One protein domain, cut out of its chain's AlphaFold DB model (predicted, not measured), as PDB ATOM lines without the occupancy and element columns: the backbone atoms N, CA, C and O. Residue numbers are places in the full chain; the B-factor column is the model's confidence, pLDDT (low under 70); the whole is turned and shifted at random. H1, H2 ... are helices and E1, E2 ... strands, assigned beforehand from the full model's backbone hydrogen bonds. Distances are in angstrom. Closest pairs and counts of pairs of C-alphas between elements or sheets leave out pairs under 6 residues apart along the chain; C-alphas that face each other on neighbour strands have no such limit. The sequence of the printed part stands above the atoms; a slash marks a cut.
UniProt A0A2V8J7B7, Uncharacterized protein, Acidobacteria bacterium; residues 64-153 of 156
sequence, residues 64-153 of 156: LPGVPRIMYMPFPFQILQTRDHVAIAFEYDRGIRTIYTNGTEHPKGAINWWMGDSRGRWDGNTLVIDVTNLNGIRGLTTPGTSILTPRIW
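Overview. This is residues 64 to 153 of the 156 residues of an uncharacterized protein of Acidobacteria bacterium (UniProt A0A2V8J7B7). One twisted sheet of six strands is curled like part of a barrel, and its edge strands E1 and E6 are apart; each half is a run of three antiparallel strands, E1 E2 E3 and E4 E5 E6. The short helix H1 only grazes this sheet, and a wide loop, residues 101 to 116, joins the two halves. The printed part has 90 residues, with one named helix and six named strands in the order H1 E1 E2 E3 E4 E5 E6; the sheet order is E1 E2 E3 E4 E5 E6, mixed. The class is mostly strand, though under half of the residues are in named elements. The whole is compact and rounded, with a radius of gyration of the C-alphas of 12.6 A and spans of 32 by 31 by 19 A.

Arrangement. H1, residues 69 to 72, only grazes the sheet with residues 70 to 71; the closest C-alphas of H1 and E2, residues 85 to 90, are those of Ile 70 and Phe 90, 8.0 A apart. H1 is too short for an O i to N i+4 pair, and its one O i to N i+3 pair is within hydrogen-bond range. E1, residues 77 to 81, and E2 form an antiparallel hairpin at 167 degrees, with N 78 and O 89 2.8 A apart. E2 and E3, residues 96 to 100, form another at 166 degrees, with N 88 and O 97 at 2.8 A. E1, E2 and E3 are a meander, each strand the antiparallel neighbour of the one before, and so are E4, E5 and E6. E3 and E4, residues 117 to 123, are parallel at 55 degrees, with N 120 and O 100 at 2.8 A. E4 and E5, residues 126 to 132, form a hairpin at 156 degrees, with N 121 and O 128 at 2.9 A. E5 and E6, residues 144 to 148, form a hairpin at 153 degrees, with N 146 and O 129 at 2.8 A.

Along the chain. H1 begins at C-alpha 69, (-7.539, -15.646, -5.530). E2 is 16.2 A long from first to last C-alpha, and E4 and E5 are 19.5 A each. E4 begins at C-alpha 117, (-2.362, -7.301, -17.488), and E6 ends at C-alpha 148, (-7.826, -22.111, -17.140).

Size, cuts and confidence. The two C-alphas farthest apart, those of Gly 109 and Arg 151, are 34.3 A apart. The printed part has no cut. The links E3 to E4, 16 residues, and E5 to E6, 11 residues, are long. The mean pLDDT of the printed part is 78.7, and residues 136 to 153 are under 70.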
ATOM      1  N   LEU A  64     -10.023  -5.291  -3.582       78.31
ATOM      2  CA  LEU A  64     -10.315  -6.213  -4.681       78.31
ATOM      3  C   LEU A  64      -9.330  -7.393  -4.703       78.31
ATOM      4  O   LEU A  64      -8.116  -7.173  -4.868       78.31
ATOM      5  N   PRO A  65      -9.798  -8.648  -4.553       76.19
ATOM      6  CA  PRO A  65      -8.988  -9.840  -4.746       76.19
ATOM      7  C   PRO A  65      -8.419  -9.868  -6.163       76.19
ATOM      8  O   PRO A  65      -9.138  -9.958  -7.146       76.19
ATOM      9  N   GLY A  66      -7.095  -9.795  -6.267       77.50
ATOM     10  CA  GLY A  66      -6.389 -10.019  -7.520       77.50
ATOM     11  C   GLY A  66      -6.414 -11.495  -7.918       77.50
ATOM     12  O   GLY A  66      -6.859 -12.377  -7.172       77.50
ATOM     13  N   VAL A  67      -5.868 -11.783  -9.095       81.69
ATOM     14  CA  VAL A  67      -5.673 -13.161  -9.557       81.69
ATOM     15  C   VAL A  67      -4.478 -13.820  -8.843       81.69
ATOM     16  O   VAL A  67      -3.512 -13.135  -8.512       81.69
ATOM     17  N   PRO A  68      -4.523 -15.138  -8.571       76.31
ATOM     18  CA  PRO A  68      -5.605 -16.067  -8.897       76.31
ATOM     19  C   PRO A  68      -6.709 -16.168  -7.823       76.31
ATOM     20  O   PRO A  68      -7.670 -16.891  -8.045       76.31
ATOM     21  N   ARG A  69      -6.617 -15.466  -6.679       80.12
ATOM     22  CA  ARG A  69      -7.539 -15.646  -5.530       80.12
ATOM     23  C   ARG A  69      -9.013 -15.475  -5.905       80.12
ATOM     24  O   ARG A  69      -9.823 -16.315  -5.530       80.12
ATOM     25  N   ILE A  70      -9.351 -14.433  -6.664       81.81
ATOM     26  CA  ILE A  70     -10.740 -14.149  -7.071       81.81
ATOM     27  C   ILE A  70     -11.385 -15.279  -7.896       81.81
ATOM     28  O   ILE A  70     -12.594 -15.457  -7.835       81.81
ATOM     29  N   MET A  71     -10.588 -16.099  -8.597       83.44
ATOM     30  CA  MET A  71     -11.086 -17.238  -9.388       83.44
ATOM     31  C   MET A  71     -11.650 -18.375  -8.529       83.44
ATOM     32  O   MET A  71     -12.407 -19.198  -9.032       83.44
ATOM     33  N   TYR A  72     -11.243 -18.446  -7.261       79.00
ATOM     34  CA  TYR A  72     -11.554 -19.555  -6.356       79.00
ATOM     35  C   TYR A  72     -12.449 -19.131  -5.190       79.00
ATOM     36  O   TYR A  72     -12.690 -19.905  -4.265       79.00
ATOM     37  N   MET A  73     -12.950 -17.897  -5.227       79.25
ATOM     38  CA  MET A  73     -13.939 -17.430  -4.268       79.25
ATOM     39  C   MET A  73     -15.315 -18.053  -4.551       79.25
ATOM     40  O   MET A  73     -15.620 -18.390  -5.694       79.25
ATOM     41  N   PRO A  74     -16.184 -18.197  -3.534       81.44
ATOM     42  CA  PRO A  74     -17.469 -18.881  -3.670       81.44
ATOM     43  C   PRO A  74     -18.560 -18.023  -4.337       81.44
ATOM     44  O   PRO A  74     -19.740 -18.357  -4.217       81.44
ATOM     45  N   PHE A  75     -18.181 -16.935  -5.014       86.31
ATOM     46  CA  PHE A  75     -19.092 -16.019  -5.695       86.31
ATOM     47  C   PHE A  75     -19.166 -16.350  -7.191       86.31
ATOM     48  O   PHE A  75     -18.150 -16.713  -7.791       86.31
ATOM     49  N   PRO A  76     -20.349 -16.238  -7.810       91.00
ATOM     50  CA  PRO A  76     -20.509 -16.430  -9.239       91.00
ATOM     51  C   PRO A  76     -19.721 -15.396 -10.048       91.00
ATOM     52  O   PRO A  76     -19.457 -14.264  -9.627       91.00
ATOM     53  N   PHE A  77     -19.381 -15.799 -11.264       93.75
ATOM     54  CA  PHE A  77     -18.818 -14.934 -12.284       93.75
ATOM     55  C   PHE A  77     -19.370 -15.325 -13.651       93.75
ATOM     56  O   PHE A  77     -19.810 -16.456 -13.866       93.75
ATOM     57  N   GLN A  78     -19.321 -14.385 -14.585       95.06
ATOM     58  CA  GLN A  78     -19.691 -14.592 -15.975       95.06
ATOM     59  C   GLN A  78     -18.450 -14.500 -16.857       95.06
ATOM     60  O   GLN A  78     -17.625 -13.604 -16.680       95.06
ATOM     61  N   ILE A  79     -18.336 -15.406 -17.829       95.62
ATOM     62  CA  ILE A  79     -17.318 -15.337 -18.879       95.62
ATOM     63  C   ILE A  79     -17.979 -14.808 -20.149       95.62
ATOM     64  O   ILE A  79     -18.987 -15.345 -20.602       95.62
ATOM     65  N   LEU A  80     -17.400 -13.760 -20.725       96.06
ATOM     66  CA  LEU A  80     -17.797 -13.194 -22.005       96.06
ATOM     67  C   LEU A  80     -16.631 -13.335 -22.975       96.06
ATOM     68  O   LEU A  80     -15.530 -12.865 -22.700       96.06
ATOM     69  N   GLN A  81     -16.860 -13.978 -24.113       95.44
ATOM     70  CA  GLN A  81     -15.831 -14.194 -25.122       95.44
ATOM     71  C   GLN A  81     -16.147 -13.393 -26.378       95.44
ATOM     72  O   GLN A  81     -17.256 -13.437 -26.905       95.44
ATOM     73  N   THR A  82     -15.140 -12.684 -26.875       95.62
ATOM     74  CA  THR A  82     -15.149 -12.031 -28.183       95.62
ATOM     75  C   THR A  82     -14.026 -12.608 -29.042       95.62
ATOM     76  O   THR A  82     -13.271 -13.479 -28.607       95.62
ATOM     77  N   ARG A  83     -13.887 -12.106 -30.272       94.31
ATOM     78  CA  ARG A  83     -12.773 -12.473 -31.154       94.31
ATOM     79  C   ARG A  83     -11.407 -12.073 -30.581       94.31
ATOM     80  O   ARG A  83     -10.439 -12.805 -30.754       94.31
ATOM     81  N   ASP A  84     -11.337 -10.929 -29.903       96.38
ATOM     82  CA  ASP A  84     -10.066 -10.282 -29.554       96.38
ATOM     83  C   ASP A  84      -9.726 -10.361 -28.055       96.38
ATOM     84  O   ASP A  84      -8.594 -10.075 -27.656       96.38
ATOM     85  N   HIS A  85     -10.691 -10.738 -27.213       96.12
ATOM     86  CA  HIS A  85     -10.490 -10.907 -25.774       96.12
ATOM     87  C   HIS A  85     -11.567 -11.781 -25.121       96.12
ATOM     88  O   HIS A  85     -12.690 -11.904 -25.618       96.12
ATOM     89  N   VAL A  86     -11.232 -12.307 -23.944       97.06
ATOM     90  CA  VAL A  86     -12.150 -12.931 -22.985       97.06
ATOM     91  C   VAL A  86     -12.236 -12.036 -21.752       97.06
ATOM     92  O   VAL A  86     -11.211 -11.677 -21.177       97.06
ATOM     93  N   ALA A  87     -13.440 -11.677 -21.326       95.44
ATOM     94  CA  ALA A  87     -13.688 -10.969 -20.079       95.44
ATOM     95  C   ALA A  87     -14.304 -11.914 -19.042       95.44
ATOM     96  O   ALA A  87     -15.177 -12.717 -19.363       95.44
ATOM     97  N   ILE A  88     -13.866 -11.798 -17.793       95.19
ATOM     98  CA  ILE A  88     -14.479 -12.460 -16.642       95.19
ATOM     99  C   ILE A  88     -15.004 -11.369 -15.714       95.19
ATOM    100  O   ILE A  88     -14.217 -10.582 -15.185       95.19
ATOM    101  N   ALA A  89     -16.321 -11.312 -15.550       94.38
ATOM    102  CA  ALA A  89     -17.004 -10.383 -14.658       94.38
ATOM    103  C   ALA A  89     -17.400 -11.118 -13.376       94.38
ATOM    104  O   ALA A  89     -18.208 -12.044 -13.416       94.38
ATOM    105  N   PHE A  90     -16.817 -10.723 -12.249       92.12
ATOM    106  CA  PHE A  90     -17.079 -11.313 -10.942       92.12
ATOM    107  C   PHE A  90     -18.197 -10.546 -10.238       92.12
ATOM    108  O   PHE A  90     -18.205  -9.313 -10.248       92.12
ATOM    109  N   GLU A  91     -19.118 -11.259  -9.585       91.19
ATOM    110  CA  GLU A  91     -20.066 -10.610  -8.671       91.19
ATOM    111  C   GLU A  91     -19.306  -9.938  -7.517       91.19
ATOM    112  O   GLU A  91     -19.600  -8.803  -7.131       91.19
ATOM    113  N   TYR A  92     -18.281 -10.626  -7.004       85.19
ATOM    114  CA  TYR A  92     -17.477 -10.144  -5.891       85.19
ATOM    115  C   TYR A  92     -16.730  -8.862  -6.248       85.19
ATOM    116  O   TYR A  92     -15.934  -8.824  -7.189       85.19
ATOM    117  N   ASP A  93     -17.014  -7.815  -5.474       85.31
ATOM    118  CA  ASP A  93     -16.408  -6.485  -5.581       85.31
ATOM    119  C   ASP A  93     -16.472  -5.871  -6.997       85.31
ATOM    120  O   ASP A  93     -15.693  -4.993  -7.357       85.31
ATOM    121  N   ARG A  94     -17.417  -6.347  -7.831       88.38
ATOM    122  CA  ARG A  94     -17.588  -5.939  -9.240       88.38
ATOM    123  C   ARG A  94     -16.279  -6.011 -10.042       88.38
ATOM    124  O   ARG A  94     -16.053  -5.212 -10.952       88.38
ATOM    125  N   GLY A  95     -15.412  -6.964  -9.696       88.12
ATOM    126  CA  GLY A  95     -14.136  -7.170 -10.367       88.12
ATOM    127  C   GLY A  95     -14.331  -7.556 -11.831       88.12
ATOM    128  O   GLY A  95     -15.164  -8.401 -12.154       88.12
ATOM    129  N   ILE A  96     -13.528  -6.981 -12.724       91.50
ATOM    130  CA  ILE A  96     -13.484  -7.384 -14.132       91.50
ATOM    131  C   ILE A  96     -12.049  -7.749 -14.486       91.50
ATOM    132  O   ILE A  96     -11.118  -6.971 -14.268       91.50
ATOM    133  N   ARG A  97     -11.871  -8.941 -15.052       92.31
ATOM    134  CA  ARG A  97     -10.614  -9.379 -15.657       92.31
ATOM    135  C   ARG A  97     -10.774  -9.411 -17.166       92.31
ATOM    136  O   ARG A  97     -11.536 -10.227 -17.671       92.31
ATOM    137  N   THR A  98     -10.002  -8.605 -17.877       94.69
ATOM    138  CA  THR A  98      -9.907  -8.687 -19.338       94.69
ATOM    139  C   THR A  98      -8.643  -9.442 -19.724       94.69
ATOM    140  O   THR A  98      -7.549  -9.098 -19.285       94.69
ATOM    141  N   ILE A  99      -8.799 -10.481 -20.536       96.31
ATOM    142  CA  ILE A  99      -7.732 -11.331 -21.057       96.31
ATOM    143  C   ILE A  99      -7.676 -11.105 -22.564       96.31
ATOM    144  O   ILE A  99      -8.548 -11.570 -23.297       96.31
ATOM    145  N   TYR A 100      -6.665 -10.383 -23.037       97.00
ATOM    146  CA  TYR A 100      -6.510 -10.125 -24.467       97.00
ATOM    147  C   TYR A 100      -5.995 -11.377 -25.178       97.00
ATOM    148  O   TYR A 100      -4.975 -11.938 -24.781       97.00
ATOM    149  N   THR A 101      -6.691 -11.804 -26.233       96.62
ATOM    150  CA  THR A 101      -6.363 -12.992 -27.049       96.62
ATOM    151  C   THR A 101      -5.978 -12.622 -28.483       96.62
ATOM    152  O   THR A 101      -5.889 -13.478 -29.356       96.62
ATOM    153  N   ASN A 102      -5.747 -11.335 -28.737       95.19
ATOM    154  CA  ASN A 102      -5.449 -10.755 -30.048       95.19
ATOM    155  C   ASN A 102      -3.951 -10.766 -30.417       95.19
ATOM    156  O   ASN A 102      -3.547 -10.076 -31.349       95.19
ATOM    157  N   GLY A 103      -3.117 -11.490 -29.664       93.50
ATOM    158  CA  GLY A 103      -1.676 -11.612 -29.923       93.50
ATOM    159  C   GLY A 103      -0.842 -10.366 -29.599       93.50
ATOM    160  O   GLY A 103       0.322 -10.303 -29.979       93.50
ATOM    161  N   THR A 104      -1.412  -9.373 -28.911       95.06
ATOM    162  CA  THR A 104      -0.661  -8.187 -28.469       95.06
ATOM    163  C   THR A 104       0.249  -8.491 -27.279       95.06
ATOM    164  O   THR A 104      -0.059  -9.336 -26.438       95.06
ATOM    165  N   GLU A 105       1.364  -7.767 -27.190       93.75
ATOM    166  CA  GLU A 105       2.285  -7.860 -26.058       93.75
ATOM    167  C   GLU A 105       1.730  -7.172 -24.798       93.75
ATOM    168  O   GLU A 105       0.844  -6.308 -24.850       93.75
ATOM    169  N   HIS A 106       2.297  -7.535 -23.645       92.25
ATOM    170  CA  HIS A 106       2.098  -6.787 -22.408       92.25
ATOM    171  C   HIS A 106       2.570  -5.330 -22.573       92.25
ATOM    172  O   HIS A 106       3.585  -5.074 -23.230       92.25
ATOM    173  N   PRO A 107       1.879  -4.352 -21.961       90.31
ATOM    174  CA  PRO A 107       2.333  -2.975 -21.971       90.31
ATOM    175  C   PRO A 107       3.648  -2.864 -21.194       90.31
ATOM    176  O   PRO A 107       3.860  -3.535 -20.181       90.31
ATOM    177  N   LYS A 108       4.544  -1.999 -21.675       87.62
ATOM    178  CA  LYS A 108       5.849  -1.773 -21.045       87.62
ATOM    179  C   LYS A 108       5.694  -0.919 -19.782       87.62
ATOM    180  O   LYS A 108       4.924   0.038 -19.769       87.62
ATOM    181  N   GLY A 109       6.494  -1.222 -18.759       81.88
ATOM    182  CA  GLY A 109       6.519  -0.494 -17.485       81.88
ATOM    183  C   GLY A 109       5.645  -1.125 -16.396       81.88
ATOM    184  O   GLY A 109       4.821  -1.987 -16.676       81.88
ATOM    185  N   ALA A 110       5.855  -0.701 -15.146       76.94
ATOM    186  CA  ALA A 110       5.154  -1.224 -13.973       76.94
ATOM    187  C   ALA A 110       3.874  -0.424 -13.695       76.94
ATOM    188  O   ALA A 110       3.911   0.616 -13.038       76.94
ATOM    189  N   ILE A 111       2.742  -0.909 -14.206       80.25
ATOM    190  CA  ILE A 111       1.455  -0.195 -14.105       80.25
ATOM    191  C   ILE A 111       0.707  -0.522 -12.794       80.25
ATOM    192  O   ILE A 111      -0.108   0.272 -12.332       80.25
ATOM    193  N   ASN A 112       1.037  -1.641 -12.135       78.00
ATOM    194  CA  ASN A 112       0.512  -2.040 -10.817       78.00
ATOM    195  C   ASN A 112      -1.030  -2.082 -10.732       78.00
ATOM    196  O   ASN A 112      -1.641  -1.504  -9.832       78.00
ATOM    197  N   TRP A 113      -1.671  -2.795 -11.654       82.31
ATOM    198  CA  TRP A 113      -3.113  -3.029 -11.645       82.31
ATOM    199  C   TRP A 113      -3.534  -4.089 -10.624       82.31
ATOM    200  O   TRP A 113      -2.813  -5.046 -10.349       82.31
ATOM    201  N   TRP A 114      -4.760  -3.964 -10.108       77.25
ATOM    202  CA  TRP A 114      -5.355  -4.940  -9.185       77.25
ATOM    203  C   TRP A 114      -5.446  -6.351  -9.780       77.25
ATOM    204  O   TRP A 114      -5.148  -7.334  -9.103       77.25
ATOM    205  N   MET A 115      -5.823  -6.439 -11.057       82.81
ATOM    206  CA  MET A 115      -6.013  -7.698 -11.791       82.81
ATOM    207  C   MET A 115      -4.850  -8.021 -12.740       82.81
ATOM    208  O   MET A 115      -4.885  -9.043 -13.426       82.81
ATOM    209  N   GLY A 116      -3.823  -7.163 -12.762       87.12
ATOM    210  CA  GLY A 116      -2.705  -7.260 -13.694       87.12
ATOM    211  C   GLY A 116      -3.116  -7.073 -15.155       87.12
ATOM    212  O   GLY A 116      -4.276  -6.817 -15.476       87.12
ATOM    213  N   ASP A 117      -2.141  -7.196 -16.048       90.62
ATOM    214  CA  ASP A 117      -2.362  -7.301 -17.488       90.62
ATOM    215  C   ASP A 117      -2.357  -8.782 -17.873       90.62
ATOM    216  O   ASP A 117      -1.387  -9.477 -17.578       90.62
ATOM    217  N   SER A 118      -3.433  -9.276 -18.493       93.44
ATOM    218  CA  SER A 118      -3.587 -10.690 -18.866       93.44
ATOM    219  C   SER A 118      -3.518 -10.880 -20.385       93.44
ATOM    220  O   SER A 118      -4.307 -10.275 -21.118       93.44
ATOM    221  N   ARG A 119      -2.639 -11.776 -20.854       95.25
ATOM    222  CA  ARG A 119      -2.522 -12.185 -22.267       95.25
ATOM    223  C   ARG A 119      -2.817 -13.666 -22.409       95.25
ATOM    224  O   ARG A 119      -2.192 -14.493 -21.755       95.25
ATOM    225  N   GLY A 120      -3.803 -13.991 -23.235       93.75
ATOM    226  CA  GLY A 120      -4.290 -15.347 -23.431       93.75
ATOM    227  C   GLY A 120      -3.865 -15.931 -24.771       93.75
ATOM    228  O   GLY A 120      -3.942 -15.260 -25.799       93.75
ATOM    229  N   ARG A 121      -3.497 -17.212 -24.766       93.25
ATOM    230  CA  ARG A 121      -3.374 -18.046 -25.968       93.25
ATOM    231  C   ARG A 121      -4.135 -19.354 -25.786       93.25
ATOM    232  O   ARG A 121      -4.166 -19.908 -24.687       93.25
ATOM    233  N   TRP A 122      -4.717 -19.856 -26.868       91.38
ATOM    234  CA  TRP A 122      -5.360 -21.167 -26.879       91.38
ATOM    235  C   TRP A 122      -4.326 -22.271 -27.110       91.38
ATOM    236  O   TRP A 122      -3.455 -22.150 -27.970       91.38
ATOM    237  N   ASP A 123      -4.431 -23.335 -26.325       91.62
ATOM    238  CA  ASP A 123      -3.656 -24.568 -26.423       91.62
ATOM    239  C   ASP A 123      -4.643 -25.742 -26.450       91.62
ATOM    240  O   ASP A 123      -5.146 -26.195 -25.414       91.62
ATOM    241  N   GLY A 124      -5.068 -26.117 -27.661       92.50
ATOM    242  CA  GLY A 124      -6.253 -26.951 -27.859       92.50
ATOM    243  C   GLY A 124      -7.489 -26.316 -27.208       92.50
ATOM    244  O   GLY A 124      -7.887 -25.211 -27.568       92.50
ATOM    245  N   ASN A 125      -8.054 -26.999 -26.209       90.12
ATOM    246  CA  ASN A 125      -9.229 -26.548 -25.449       90.12
ATOM    247  C   ASN A 125      -8.870 -25.807 -24.144       90.12
ATOM    248  O   ASN A 125      -9.719 -25.635 -23.271       90.12
ATOM    249  N   THR A 126      -7.609 -25.408 -23.981       88.88
ATOM    250  CA  THR A 126      -7.104 -24.753 -22.769       88.88
ATOM    251  C   THR A 126      -6.768 -23.299 -23.069       88.88
ATOM    252  O   THR A 126      -6.013 -23.018 -23.998       88.88
ATOM    253  N   LEU A 127      -7.283 -22.364 -22.263       91.00
ATOM    254  CA  LEU A 127      -6.850 -20.967 -22.314       91.00
ATOM    255  C   LEU A 127      -5.678 -20.779 -21.345       91.00
ATOM    256  O   LEU A 127      -5.853 -20.770 -20.122       91.00
ATOM    257  N   VAL A 128      -4.478 -20.633 -21.900       91.88
ATOM    258  CA  VAL A 128      -3.248 -20.359 -21.149       91.88
ATOM    259  C   VAL A 128      -3.078 -18.850 -21.044       91.88
ATOM    260  O   VAL A 128      -3.066 -18.167 -22.069       91.88
ATOM    261  N   ILE A 129      -2.962 -18.326 -19.822       92.25
ATOM    262  CA  ILE A 129      -2.950 -16.882 -19.575       92.25
ATOM    263  C   ILE A 129      -1.664 -16.474 -18.867       92.25
ATOM    264  O   ILE A 129      -1.432 -16.864 -17.722       92.25
ATOM    265  N   ASP A 130      -0.874 -15.628 -19.513       90.50
ATOM    266  CA  ASP A 130       0.242 -14.938 -18.875       90.50
ATOM    267  C   ASP A 130      -0.237 -13.656 -18.188       90.50
ATOM    268  O   ASP A 130      -1.103 -12.948 -18.715       90.50
ATOM    269  N   VAL A 131       0.275 -13.385 -16.982       88.62
ATOM    270  CA  VAL A 131      -0.135 -12.228 -16.179       88.62
ATOM    271  C   VAL A 131       1.076 -11.457 -15.666       88.62
ATOM    272  O   VAL A 131       1.953 -12.003 -14.991       88.62
ATOM    273  N   THR A 132       1.069 -10.146 -15.907       86.75
ATOM    274  CA  THR A 132       2.075  -9.195 -15.409       86.75
ATOM    275  C   THR A 132       1.407  -7.997 -14.731       86.75
ATOM    276  O   THR A 132       0.184  -7.944 -14.610       86.75
ATOM    277  N   ASN A 133       2.193  -7.023 -14.259       83.06
ATOM    278  CA  ASN A 133       1.694  -5.748 -13.722       83.06
ATOM    279  C   ASN A 133       0.687  -5.873 -12.563       83.06
ATOM    280  O   ASN A 133      -0.140  -4.985 -12.376       83.06
ATOM    281  N   LEU A 134       0.756  -6.952 -11.779       77.94
ATOM    282  CA  LEU A 134      -0.049  -7.121 -10.568       77.94
ATOM    283  C   LEU A 134       0.448  -6.186  -9.466       77.94
ATOM    284  O   LEU A 134       1.654  -6.039  -9.265       77.94
ATOM    285  N   ASN A 135      -0.471  -5.581  -8.722       70.69
ATOM    286  CA  ASN A 135      -0.085  -4.741  -7.600       70.69
ATOM    287  C   ASN A 135       0.585  -5.550  -6.468       70.69
ATOM    288  O   ASN A 135       0.191  -6.663  -6.115       70.69
ATOM    289  N   GLY A 136       1.630  -4.968  -5.874       57.97
ATOM    290  CA  GLY A 136       2.447  -5.593  -4.825       57.97
ATOM    291  C   GLY A 136       1.789  -5.669  -3.441       57.97
ATOM    292  O   GLY A 136       2.430  -6.095  -2.487       57.97
ATOM    293  N   ILE A 137       0.508  -5.294  -3.311       54.47
ATOM    294  CA  ILE A 137      -0.265  -5.403  -2.053       54.47
ATOM    295  C   ILE A 137      -0.474  -6.883  -1.659       54.47
ATOM    296  O   ILE A 137      -0.969  -7.203  -0.579       54.47
ATOM    297  N   ARG A 138      -0.045  -7.822  -2.508       48.94
ATOM    298  CA  ARG A 138      -0.169  -9.259  -2.299       48.94
ATOM    299  C   ARG A 138       1.219  -9.866  -2.192       48.94
ATOM    300  O   ARG A 138       1.992  -9.846  -3.140       48.94
ATOM    301  N   GLY A 139       1.526 -10.433  -1.028       38.12
ATOM    302  CA  GLY A 139       2.770 -11.145  -0.758       38.12
ATOM    303  C   GLY A 139       2.896 -12.468  -1.519       38.12
ATOM    304  O   GLY A 139       3.095 -13.495  -0.890       38.12
ATOM    305  N   LEU A 140       2.717 -12.494  -2.838       43.28
ATOM    306  CA  LEU A 140       2.925 -13.692  -3.649       43.28
ATOM    307  C   LEU A 140       2.884 -13.364  -5.142       43.28
ATOM    308  O   LEU A 140       2.052 -13.890  -5.869       43.28
ATOM    309  N   THR A 141       3.748 -12.478  -5.626       37.00
ATOM    310  CA  THR A 141       3.759 -12.153  -7.060       37.00
ATOM    311  C   THR A 141       5.173 -12.021  -7.599       37.00
ATOM    312  O   THR A 141       5.739 -10.946  -7.759       37.00
ATOM    313  N   THR A 142       5.737 -13.176  -7.930       28.20
ATOM    314  CA  THR A 142       6.536 -13.309  -9.152       28.20
ATOM    315  C   THR A 142       5.593 -13.161 -10.364       28.20
ATOM    316  O   THR A 142       4.430 -13.556 -10.234       28.20
ATOM    317  N   PRO A 143       6.036 -12.641 -11.529       36.44
ATOM    318  CA  PRO A 143       5.336 -12.864 -12.800       36.44
ATOM    319  C   PRO A 143       4.914 -14.334 -12.921       36.44
ATOM    320  O   PRO A 143       5.712 -15.220 -12.601       36.44
ATOM    321  N   GLY A 144       3.667 -14.602 -13.304       40.84
ATOM    322  CA  GLY A 144       3.117 -15.949 -13.202       40.84
ATOM    323  C   GLY A 144       2.039 -16.235 -14.234       40.84
ATOM    324  O   GLY A 144       1.125 -15.440 -14.448       40.84
ATOM    325  N   THR A 145       2.137 -17.414 -14.838       37.81
ATOM    326  CA  THR A 145       1.133 -17.958 -15.747       37.81
ATOM    327  C   THR A 145      -0.022 -18.544 -14.933       37.81
ATOM    328  O   THR A 145       0.174 -19.384 -14.057       37.81
ATOM    329  N   SER A 146      -1.243 -18.108 -15.223       49.03
ATOM    330  CA  SER A 146      -2.474 -18.721 -14.719       49.03
ATOM    331  C   SER A 146      -3.109 -19.559 -15.829       49.03
ATOM    332  O   SER A 146      -3.234 -19.092 -16.959       49.03
ATOM    333  N   ILE A 147      -3.506 -20.794 -15.530       43.88
ATOM    334  CA  ILE A 147      -4.087 -21.716 -16.516       43.88
ATOM    335  C   ILE A 147      -5.575 -21.877 -16.213       43.88
ATOM    336  O   ILE A 147      -5.939 -22.214 -15.087       43.88
ATOM    337  N   LEU A 148      -6.437 -21.662 -17.208       46.84
ATOM    338  CA  LEU A 148      -7.826 -22.111 -17.140       46.84
ATOM    339  C   LEU A 148      -7.909 -23.493 -17.788       46.84
ATOM    340  O   LEU A 148      -7.812 -23.623 -19.006       46.84
ATOM    341  N   THR A 149      -8.043 -24.533 -16.963       27.78
ATOM    342  CA  THR A 149      -8.118 -25.929 -17.429       27.78
ATOM    343  C   THR A 149      -9.499 -26.287 -18.013       27.78
ATOM    344  O   THR A 149     -10.499 -25.675 -17.621       27.78
ATOM    345  N   PRO A 150      -9.601 -27.337 -18.856       23.89
ATOM    346  CA  PRO A 150     -10.855 -27.781 -19.484       23.89
ATOM    347  C   PRO A 150     -11.991 -28.147 -18.517       23.89
ATOM    348  O   PRO A 150     -13.154 -28.157 -18.914       23.89
ATOM    349  N   ARG A 151     -11.698 -28.429 -17.239       25.22
ATOM    350  CA  ARG A 151     -12.708 -28.825 -16.238       25.22
ATOM    351  C   ARG A 151     -13.739 -27.737 -15.918       25.22
ATOM    352  O   ARG A 151     -14.784 -28.055 -15.361       25.22
ATOM    353  N   ILE A 152     -13.456 -26.479 -16.265       38.62
ATOM    354  CA  ILE A 152     -14.408 -25.360 -16.156       38.62
ATOM    355  C   ILE A 152     -15.453 -25.416 -17.290       38.62
ATOM    356  O   ILE A 152     -16.560 -24.918 -17.124       38.62
ATOM    357  N   TRP A 153     -15.137 -26.077 -18.408       26.36
ATOM    358  CA  TRP A 153     -15.933 -26.083 -19.641       26.36
ATOM    359  C   TRP A 153     -16.650 -27.408 -19.926       26.36
ATOM    360  O   TRP A 153     -17.312 -27.535 -20.948       26.36
TER     361      TRP A 153